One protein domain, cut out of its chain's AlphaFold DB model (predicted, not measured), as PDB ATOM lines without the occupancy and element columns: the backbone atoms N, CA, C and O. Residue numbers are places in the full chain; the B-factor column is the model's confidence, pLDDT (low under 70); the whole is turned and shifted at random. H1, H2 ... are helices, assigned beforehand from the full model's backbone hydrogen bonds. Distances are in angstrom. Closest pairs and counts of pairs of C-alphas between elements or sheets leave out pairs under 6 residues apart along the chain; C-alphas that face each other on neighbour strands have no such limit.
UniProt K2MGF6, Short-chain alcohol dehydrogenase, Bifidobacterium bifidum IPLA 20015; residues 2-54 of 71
ATOM      1  N   GLY A   2      60.554  16.606-135.305       65.12
ATOM      2  CA  GLY A   2      60.689  17.339-136.582       65.12
ATOM      3  C   GLY A   2      60.212  16.581-137.833       65.12
ATOM      4  O   GLY A   2      59.445  17.127-138.608       65.12
ATOM      5  N   TYR A   3      60.576  15.303-137.984       69.12
ATOM      6  CA  TYR A   3      60.261  14.502-139.181       69.12
ATOM      7  C   TYR A   3      58.759  14.336-139.472       69.12
ATOM      8  O   TYR A   3      58.309  14.624-140.579       69.12
ATOM      9  N   GLU A   4      57.970  13.895-138.486       72.38
ATOM     10  CA  GLU A   4      56.526  13.678-138.673       72.38
ATOM     11  C   GLU A   4      55.770  14.993-138.909       72.38
ATOM     12  O   GLU A   4      54.856  15.032-139.727       72.38
ATOM     13  N   LEU A   5      56.205  16.089-138.277       72.50
ATOM     14  CA  LEU A   5      55.660  17.419-138.546       72.50
ATOM     15  C   LEU A   5      55.963  17.866-139.982       72.50
ATOM     16  O   LEU A   5      55.067  18.312-140.690       72.50
ATOM     17  N   THR A   6      57.206  17.714-140.447       72.31
ATOM     18  CA  THR A   6      57.561  18.096-141.819       72.31
ATOM     19  C   THR A   6      56.794  17.282-142.859       72.31
ATOM     20  O   THR A   6      56.372  17.839-143.868       72.31
ATOM     21  N   LYS A   7      56.556  15.986-142.615       74.81
ATOM     22  CA  LYS A   7      55.696  15.176-143.489       74.81
ATOM     23  C   LYS A   7      54.277  15.720-143.590       74.81
ATOM     24  O   LYS A   7      53.746  15.768-144.693       74.81
ATOM     25  N   GLN A   8      53.669  16.091-142.462       75.94
ATOM     26  CA  GLN A   8      52.311  16.638-142.438       75.94
ATOM     27  C   GLN A   8      52.240  17.953-143.218       75.94
ATOM     28  O   GLN A   8      51.401  18.087-144.098       75.94
ATOM     29  N   LEU A   9      53.196  18.861-142.999       74.56
ATOM     30  CA  LEU A   9      53.275  20.125-143.735       74.56
ATOM     31  C   LEU A   9      53.394  19.910-145.254       74.56
ATOM     32  O   LEU A   9      52.676  20.541-146.024       74.56
ATOM     33  N   ILE A  10      54.256  18.985-145.693       75.06
ATOM     34  CA  ILE A  10      54.394  18.646-147.119       75.06
ATOM     35  C   ILE A  10      53.101  18.029-147.671       75.06
ATOM     36  O   ILE A  10      52.692  18.369-148.780       75.06
ATOM     37  N   ALA A  11      52.448  17.140-146.915       75.81
ATOM     38  CA  ALA A  11      51.173  16.537-147.310       75.81
ATOM     39  C   ALA A  11      50.057  17.587-147.472       75.81
ATOM     40  O   ALA A  11      49.224  17.452-148.366       75.81
ATOM     41  N   ASP A  12      50.108  18.658-146.679       78.00
ATOM     42  CA  ASP A  12      49.204  19.809-146.756       78.00
ATOM     43  C   ASP A  12      49.615  20.832-147.840       78.00
ATOM     44  O   ASP A  12      49.001  21.892-147.967       78.00
ATOM     45  N   GLY A  13      50.643  20.532-148.645       73.69
ATOM     46  CA  GLY A  13      51.075  21.339-149.791       73.69
ATOM     47  C   GLY A  13      52.114  22.418-149.481       73.69
ATOM     48  O   GLY A  13      52.416  23.239-150.348       73.69
ATOM     49  N   TRP A  14      52.684  22.431-148.275       74.38
ATOM     50  CA  TRP A  14      53.699  23.411-147.889       74.38
ATOM     51  C   TRP A  14      55.076  23.020-148.428       74.38
ATOM     52  O   TRP A  14      55.507  21.869-148.333       74.38
ATOM     53  N   PHE A  15      55.816  24.003-148.942       73.12
ATOM     54  CA  PHE A  15      57.233  23.831-149.253       73.12
ATOM     55  C   PHE A  15      58.060  23.970-147.973       73.12
ATOM     56  O   PHE A  15      58.066  25.027-147.344       73.12
ATOM     57  N   VAL A  16      58.770  22.906-147.588       72.25
ATOM     58  CA  VAL A  16      59.614  22.886-146.388       72.25
ATOM     59  C   VAL A  16      61.056  22.578-146.777       72.25
ATOM     60  O   VAL A  16      61.332  21.530-147.353       72.25
ATOM     61  N   ALA A  17      61.985  23.477-146.443       76.56
ATOM     62  CA  ALA A  17      63.402  23.336-146.767       76.56
ATOM     63  C   ALA A  17      64.302  23.912-145.664       76.56
ATOM     64  O   ALA A  17      63.900  24.787-144.902       76.56
ATOM     65  N   GLY A  18      65.555  23.447-145.601       77.88
ATOM     66  CA  GLY A  18      66.591  24.082-144.780       77.88
ATOM     67  C   GLY A  18      66.444  23.921-143.262       77.88
ATOM     68  O   GLY A  18      66.990  24.752-142.531       77.88
ATOM     69  N   ILE A  19      65.765  22.862-142.810       81.12
ATOM     70  CA  ILE A  19      65.631  22.457-141.401       81.12
ATOM     71  C   ILE A  19      66.448  21.178-141.177       81.12
ATOM     72  O   ILE A  19      66.405  20.273-142.014       81.12
ATOM     73  N   ASP A  20      67.173  21.092-140.063       82.88
ATOM     74  CA  ASP A  20      67.912  19.893-139.664       82.88
ATOM     75  C   ASP A  20      66.951  18.824-139.124       82.88
ATOM     76  O   ASP A  20      66.631  18.736-137.938       82.88
ATOM     77  N   THR A  21      66.420  18.021-140.034       75.00
ATOM     78  CA  THR A  21      65.588  16.862-139.715       75.00
ATOM     79  C   THR A  21      66.097  15.677-140.514       75.00
ATOM     80  O   THR A  21      66.597  15.869-141.616       75.00
ATOM     81  N   ALA A  22      65.943  14.468-139.965       71.94
ATOM     82  CA  ALA A  22      66.412  13.191-140.508       71.94
ATOM     83  C   ALA A  22      65.746  12.776-141.847       71.94
ATOM     84  O   ALA A  22      65.277  11.647-141.992       71.94
ATOM     85  N   PHE A  23      65.662  13.680-142.826       62.91
ATOM     86  CA  PHE A  23      65.129  13.427-144.158       62.91
ATOM     87  C   PHE A  23      66.073  12.509-144.926       62.91
ATOM     88  O   PHE A  23      67.022  12.934-145.581       62.91
ATOM     89  N   TYR A  24      65.782  11.215-144.854       60.59
ATOM     90  CA  TYR A  24      66.515  10.191-145.576       60.59
ATOM     91  C   TYR A  24      65.967   9.977-146.995       60.59
ATOM     92  O   TYR A  24      64.768   9.800-147.194       60.59
ATOM     93  N   ARG A  25      66.919   9.944-147.941       55.50
ATOM     94  CA  ARG A  25      66.953   9.402-149.322       55.50
ATOM     95  C   ARG A  25      65.904   9.814-150.353       55.50
ATOM     96  O   ARG A  25      66.294   9.975-151.503       55.50
ATOM     97  N   ASP A  26      64.649  10.013-149.979       59.81
ATOM     98  CA  ASP A  26      63.564  10.229-150.950       59.81
ATOM     99  C   ASP A  26      63.213  11.715-151.133       59.81
ATOM    100  O   ASP A  26      62.297  12.068-151.878       59.81
ATOM    101  N   SER A  27      63.960  12.611-150.476       66.06
ATOM    102  CA  SER A  27      63.903  14.039-150.778       66.06
ATOM    103  C   SER A  27      64.556  14.306-152.128       66.06
ATOM    104  O   SER A  27      65.694  13.906-152.378       66.06
ATOM    105  N   ARG A  28      63.849  15.050-152.978       66.25
ATOM    106  CA  ARG A  28      64.364  15.536-154.261       66.25
ATOM    107  C   ARG A  28      65.644  16.371-154.100       66.25
ATOM    108  O   ARG A  28      66.499  16.322-154.978       66.25
ATOM    109  N   ASP A  29      65.788  17.067-152.971       70.69
ATOM    110  CA  ASP A  29      66.917  17.949-152.656       70.69
ATOM    111  C   ASP A  29      67.789  17.364-151.530       70.69
ATOM    112  O   ASP A  29      68.175  18.055-150.583       70.69
ATOM    113  N   TYR A  30      68.060  16.056-151.588       73.94
ATOM    114  CA  TYR A  30      68.937  15.383-150.631       73.94
ATOM    115  C   TYR A  30      70.328  16.042-150.564       73.94
ATOM    116  O   TYR A  30      70.949  16.344-151.585       73.94
ATOM    117  N   VAL A  31      70.841  16.210-149.344       77.69
ATOM    118  CA  VAL A  31      72.198  16.693-149.047       77.69
ATOM    119  C   VAL A  31      72.895  15.717-148.097       77.69
ATOM    120  O   VAL A  31      72.237  14.895-147.463       77.69
ATOM    121  N   SER A  32      74.227  15.784-147.985       84.31
ATOM    122  CA  SER A  32      74.962  14.957-147.016       84.31
ATOM    123  C   SER A  32      74.488  15.220-145.582       84.31
ATOM    124  O   SER A  32      74.096  16.343-145.266       84.31
ATOM    125  N   GLU A  33      74.582  14.221-144.696       82.25
ATOM    126  CA  GLU A  33      74.243  14.389-143.268       82.25
ATOM    127  C   GLU A  33      75.032  15.547-142.637       82.25
ATOM    128  O   GLU A  33      74.470  16.381-141.934       82.25
ATOM    129  N   GLU A  34      76.319  15.676-142.975       86.75
ATOM    130  CA  GLU A  34      77.151  16.803-142.540       86.75
ATOM    131  C   GLU A  34      76.552  18.155-142.956       86.75
ATOM    132  O   GLU A  34      76.477  19.079-142.147       86.75
ATOM    133  N   LYS A  35      76.078  18.281-144.204       84.12
ATOM    134  CA  LYS A  35      75.445  19.515-144.684       84.12
ATOM    135  C   LYS A  35      74.080  19.733-144.035       84.12
ATOM    136  O   LYS A  35      73.743  20.877-143.731       84.12
ATOM    137  N   GLN A  36      73.311  18.671-143.819       81.44
ATOM    138  CA  GLN A  36      72.011  18.716-143.157       81.44
ATOM    139  C   GLN A  36      72.132  19.278-141.735       81.44
ATOM    140  O   GLN A  36      71.374  20.172-141.381       81.44
ATOM    141  N   HIS A  37      73.152  18.884-140.973       85.94
ATOM    142  CA  HIS A  37      73.404  19.411-139.627       85.94
ATOM    143  C   HIS A  37      73.867  20.882-139.590       85.94
ATOM    144  O   HIS A  37      74.061  21.452-138.520       85.94
ATOM    145  N   THR A  38      74.012  21.537-140.750       85.00
ATOM    146  CA  THR A  38      74.181  23.003-140.847       85.00
ATOM    147  C   THR A  38      72.850  23.749-141.001       85.00
ATOM    148  O   THR A  38      72.824  24.969-141.193       85.00
ATOM    149  N   PHE A  39      71.732  23.026-141.040       84.62
ATOM    150  CA  PHE A  39      70.399  23.586-141.223       84.62
ATOM    151  C   PHE A  39      69.787  24.061-139.904       84.62
ATOM    152  O   PHE A  39      70.354  23.849-138.839       84.62
ATOM    153  N   MET A  40      68.680  24.808-139.983       84.69
ATOM    154  CA  MET A  40      68.044  25.372-138.787       84.69
ATOM    155  C   MET A  40      67.533  24.249-137.881       84.69
ATOM    156  O   MET A  40      66.899  23.316-138.376       84.69
ATOM    157  N   ASP A  41      67.754  24.358-136.571       84.25
ATOM    158  CA  ASP A  41      67.204  23.396-135.619       84.25
ATOM    159  C   ASP A  41      65.659  23.444-135.644       84.25
ATOM    160  O   ASP A  41      65.058  24.523-135.572       84.25
ATOM    161  N   PRO A  42      64.968  22.295-135.744       78.88
ATOM    162  CA  PRO A  42      63.508  22.259-135.792       78.88
ATOM    163  C   PRO A  42      62.847  22.797-134.513       78.88
ATOM    164  O   PRO A  42      61.715  23.280-134.568       78.88
ATOM    165  N   GLY A  43      63.522  22.725-133.363       83.50
ATOM    166  CA  GLY A  43      63.055  23.316-132.112       83.50
ATOM    167  C   GLY A  43      63.148  24.842-132.114       83.50
ATOM    168  O   GLY A  43      62.230  25.501-131.626       83.50
ATOM    169  N   GLU A  44      64.207  25.420-132.681       83.50
ATOM    170  CA  GLU A  44      64.310  26.869-132.913       83.50
ATOM    171  C   GLU A  44      63.198  27.366-133.837       83.50
ATOM    172  O   GLU A  44      62.498  28.322-133.494       83.50
ATOM    173  N   LEU A  45      62.961  26.670-134.953       81.62
ATOM    174  CA  LEU A  45      61.865  27.001-135.861       81.62
ATOM    175  C   LEU A  45      60.503  26.951-135.152       81.62
ATOM    176  O   LEU A  45      59.705  27.881-135.274       81.62
ATOM    177  N   ALA A  46      60.240  25.896-134.377       80.62
ATOM    178  CA  ALA A  46      58.991  25.754-133.633       80.62
ATOM    179  C   ALA A  46      58.769  26.905-132.638       80.62
ATOM    180  O   ALA A  46      57.641  27.374-132.492       80.62
ATOM    181  N   ARG A  47      59.830  27.406-131.987       82.50
ATOM    182  CA  ARG A  47      59.740  28.583-131.106       82.50
ATOM    183  C   ARG A  47      59.372  29.843-131.879       82.50
ATOM    184  O   ARG A  47      58.535  30.603-131.401       82.50
ATOM    185  N   VAL A  48      59.963  30.059-133.057       80.44
ATOM    186  CA  VAL A  48      59.631  31.205-133.919       80.44
ATOM    187  C   VAL A  48      58.172  31.130-134.366       80.44
ATOM    188  O   VAL A  48      57.454  32.121-134.267       80.44
ATOM    189  N   ILE A  49      57.706  29.957-134.800       79.62
ATOM    190  CA  ILE A  49      56.307  29.749-135.192       79.62
ATOM    191  C   ILE A  49      55.372  30.015-134.008       79.62
ATOM    192  O   ILE A  49      54.428  30.790-134.142       79.62
ATOM    193  N   LEU A  50      55.650  29.425-132.841       79.75
ATOM    194  CA  LEU A  50      54.816  29.597-131.652       79.75
ATOM    195  C   LEU A  50      54.758  31.063-131.212       79.75
ATOM    196  O   LEU A  50      53.679  31.550-130.908       79.75
ATOM    197  N   PHE A  51      55.882  31.778-131.238       77.00
ATOM    198  CA  PHE A  51      55.928  33.207-130.923       77.00
ATOM    199  C   PHE A  51      55.062  34.049-131.876       77.00
ATOM    200  O   PHE A  51      54.387  34.986-131.448       77.00
ATOM    201  N   ASN A  52      55.054  33.719-133.169       72.00
ATOM    202  CA  ASN A  52      54.286  34.470-134.164       72.00
ATOM    203  C   ASN A  52      52.794  34.100-134.189       72.00
ATOM    204  O   ASN A  52      51.972  34.960-134.491       72.00
ATOM    205  N   LEU A  53      52.435  32.853-133.866       74.69
ATOM    206  CA  LEU A  53      51.048  32.370-133.903       74.69
ATOM    207  C   LEU A  53      50.315  32.478-132.564       74.69
ATOM    208  O   LEU A  53      49.119  32.746-132.540       74.69
ATOM    209  N   VAL A  54      51.011  32.222-131.459       70.44
ATOM    210  CA  VAL A  54      50.450  32.207-130.105       70.44
ATOM    211  C   VAL A  54      51.106  33.333-129.333       70.44
ATOM    212  O   VAL A  54      52.063  33.156-128.579       70.44
TER     213      VAL A  54
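What this domain is: This is residues 2 to 54 of the 71 residues of the protein "Short-chain alcohol dehydrogenase" of Bifidobacterium bifidum IPLA 20015 (UniProt K2MGF6). H3, the longest helix, and H1 come near each other at their first residues and spread from there as a V, while the looping residues 12 to 32 lead to the short H2, away from both. Residues 47 to 54 and 8 to 13 stick out. The printed part has 53 residues, with three named helices, H1, H2, H3 in chain order, and no named strand; it is all helix by class, though under half of the residues are in named elements. It is only just compact, close to loose, with a radius of gyration of the C-alphas of 11.5 A and spans of 34 by 24 by 15 A.

Where its parts are: H3, residues 42 to 53, is 16.2 A long and ends at C-alpha 53 (51.048, 32.370, -133.903). H1, residues 2 to 11, is 14.4 A long and begins at C-alpha 2 (60.689, 17.339, -136.582). H2 is residues 33 to 36.

How they stand to each other: H3 and H1 are close but not clearly touching; their closest C-alphas, Pro 42 and Gly 2, are 5.7 A apart. They run the same way at a steep tilt of 58 degrees. H2 is apart from H1 and H3. In H1 and H3 every O i to N i+4 pair is within hydrogen-bond range; H2 is too short for one.

The domain as a whole: The C-alphas farthest apart, Ser 32 and Val 54, are 34.4 A apart. The printed part has no cut. The link H1 to H2 is long, H2 to H3 tight. Residues 2 to 3 and 23 to 28 have pLDDT under 70.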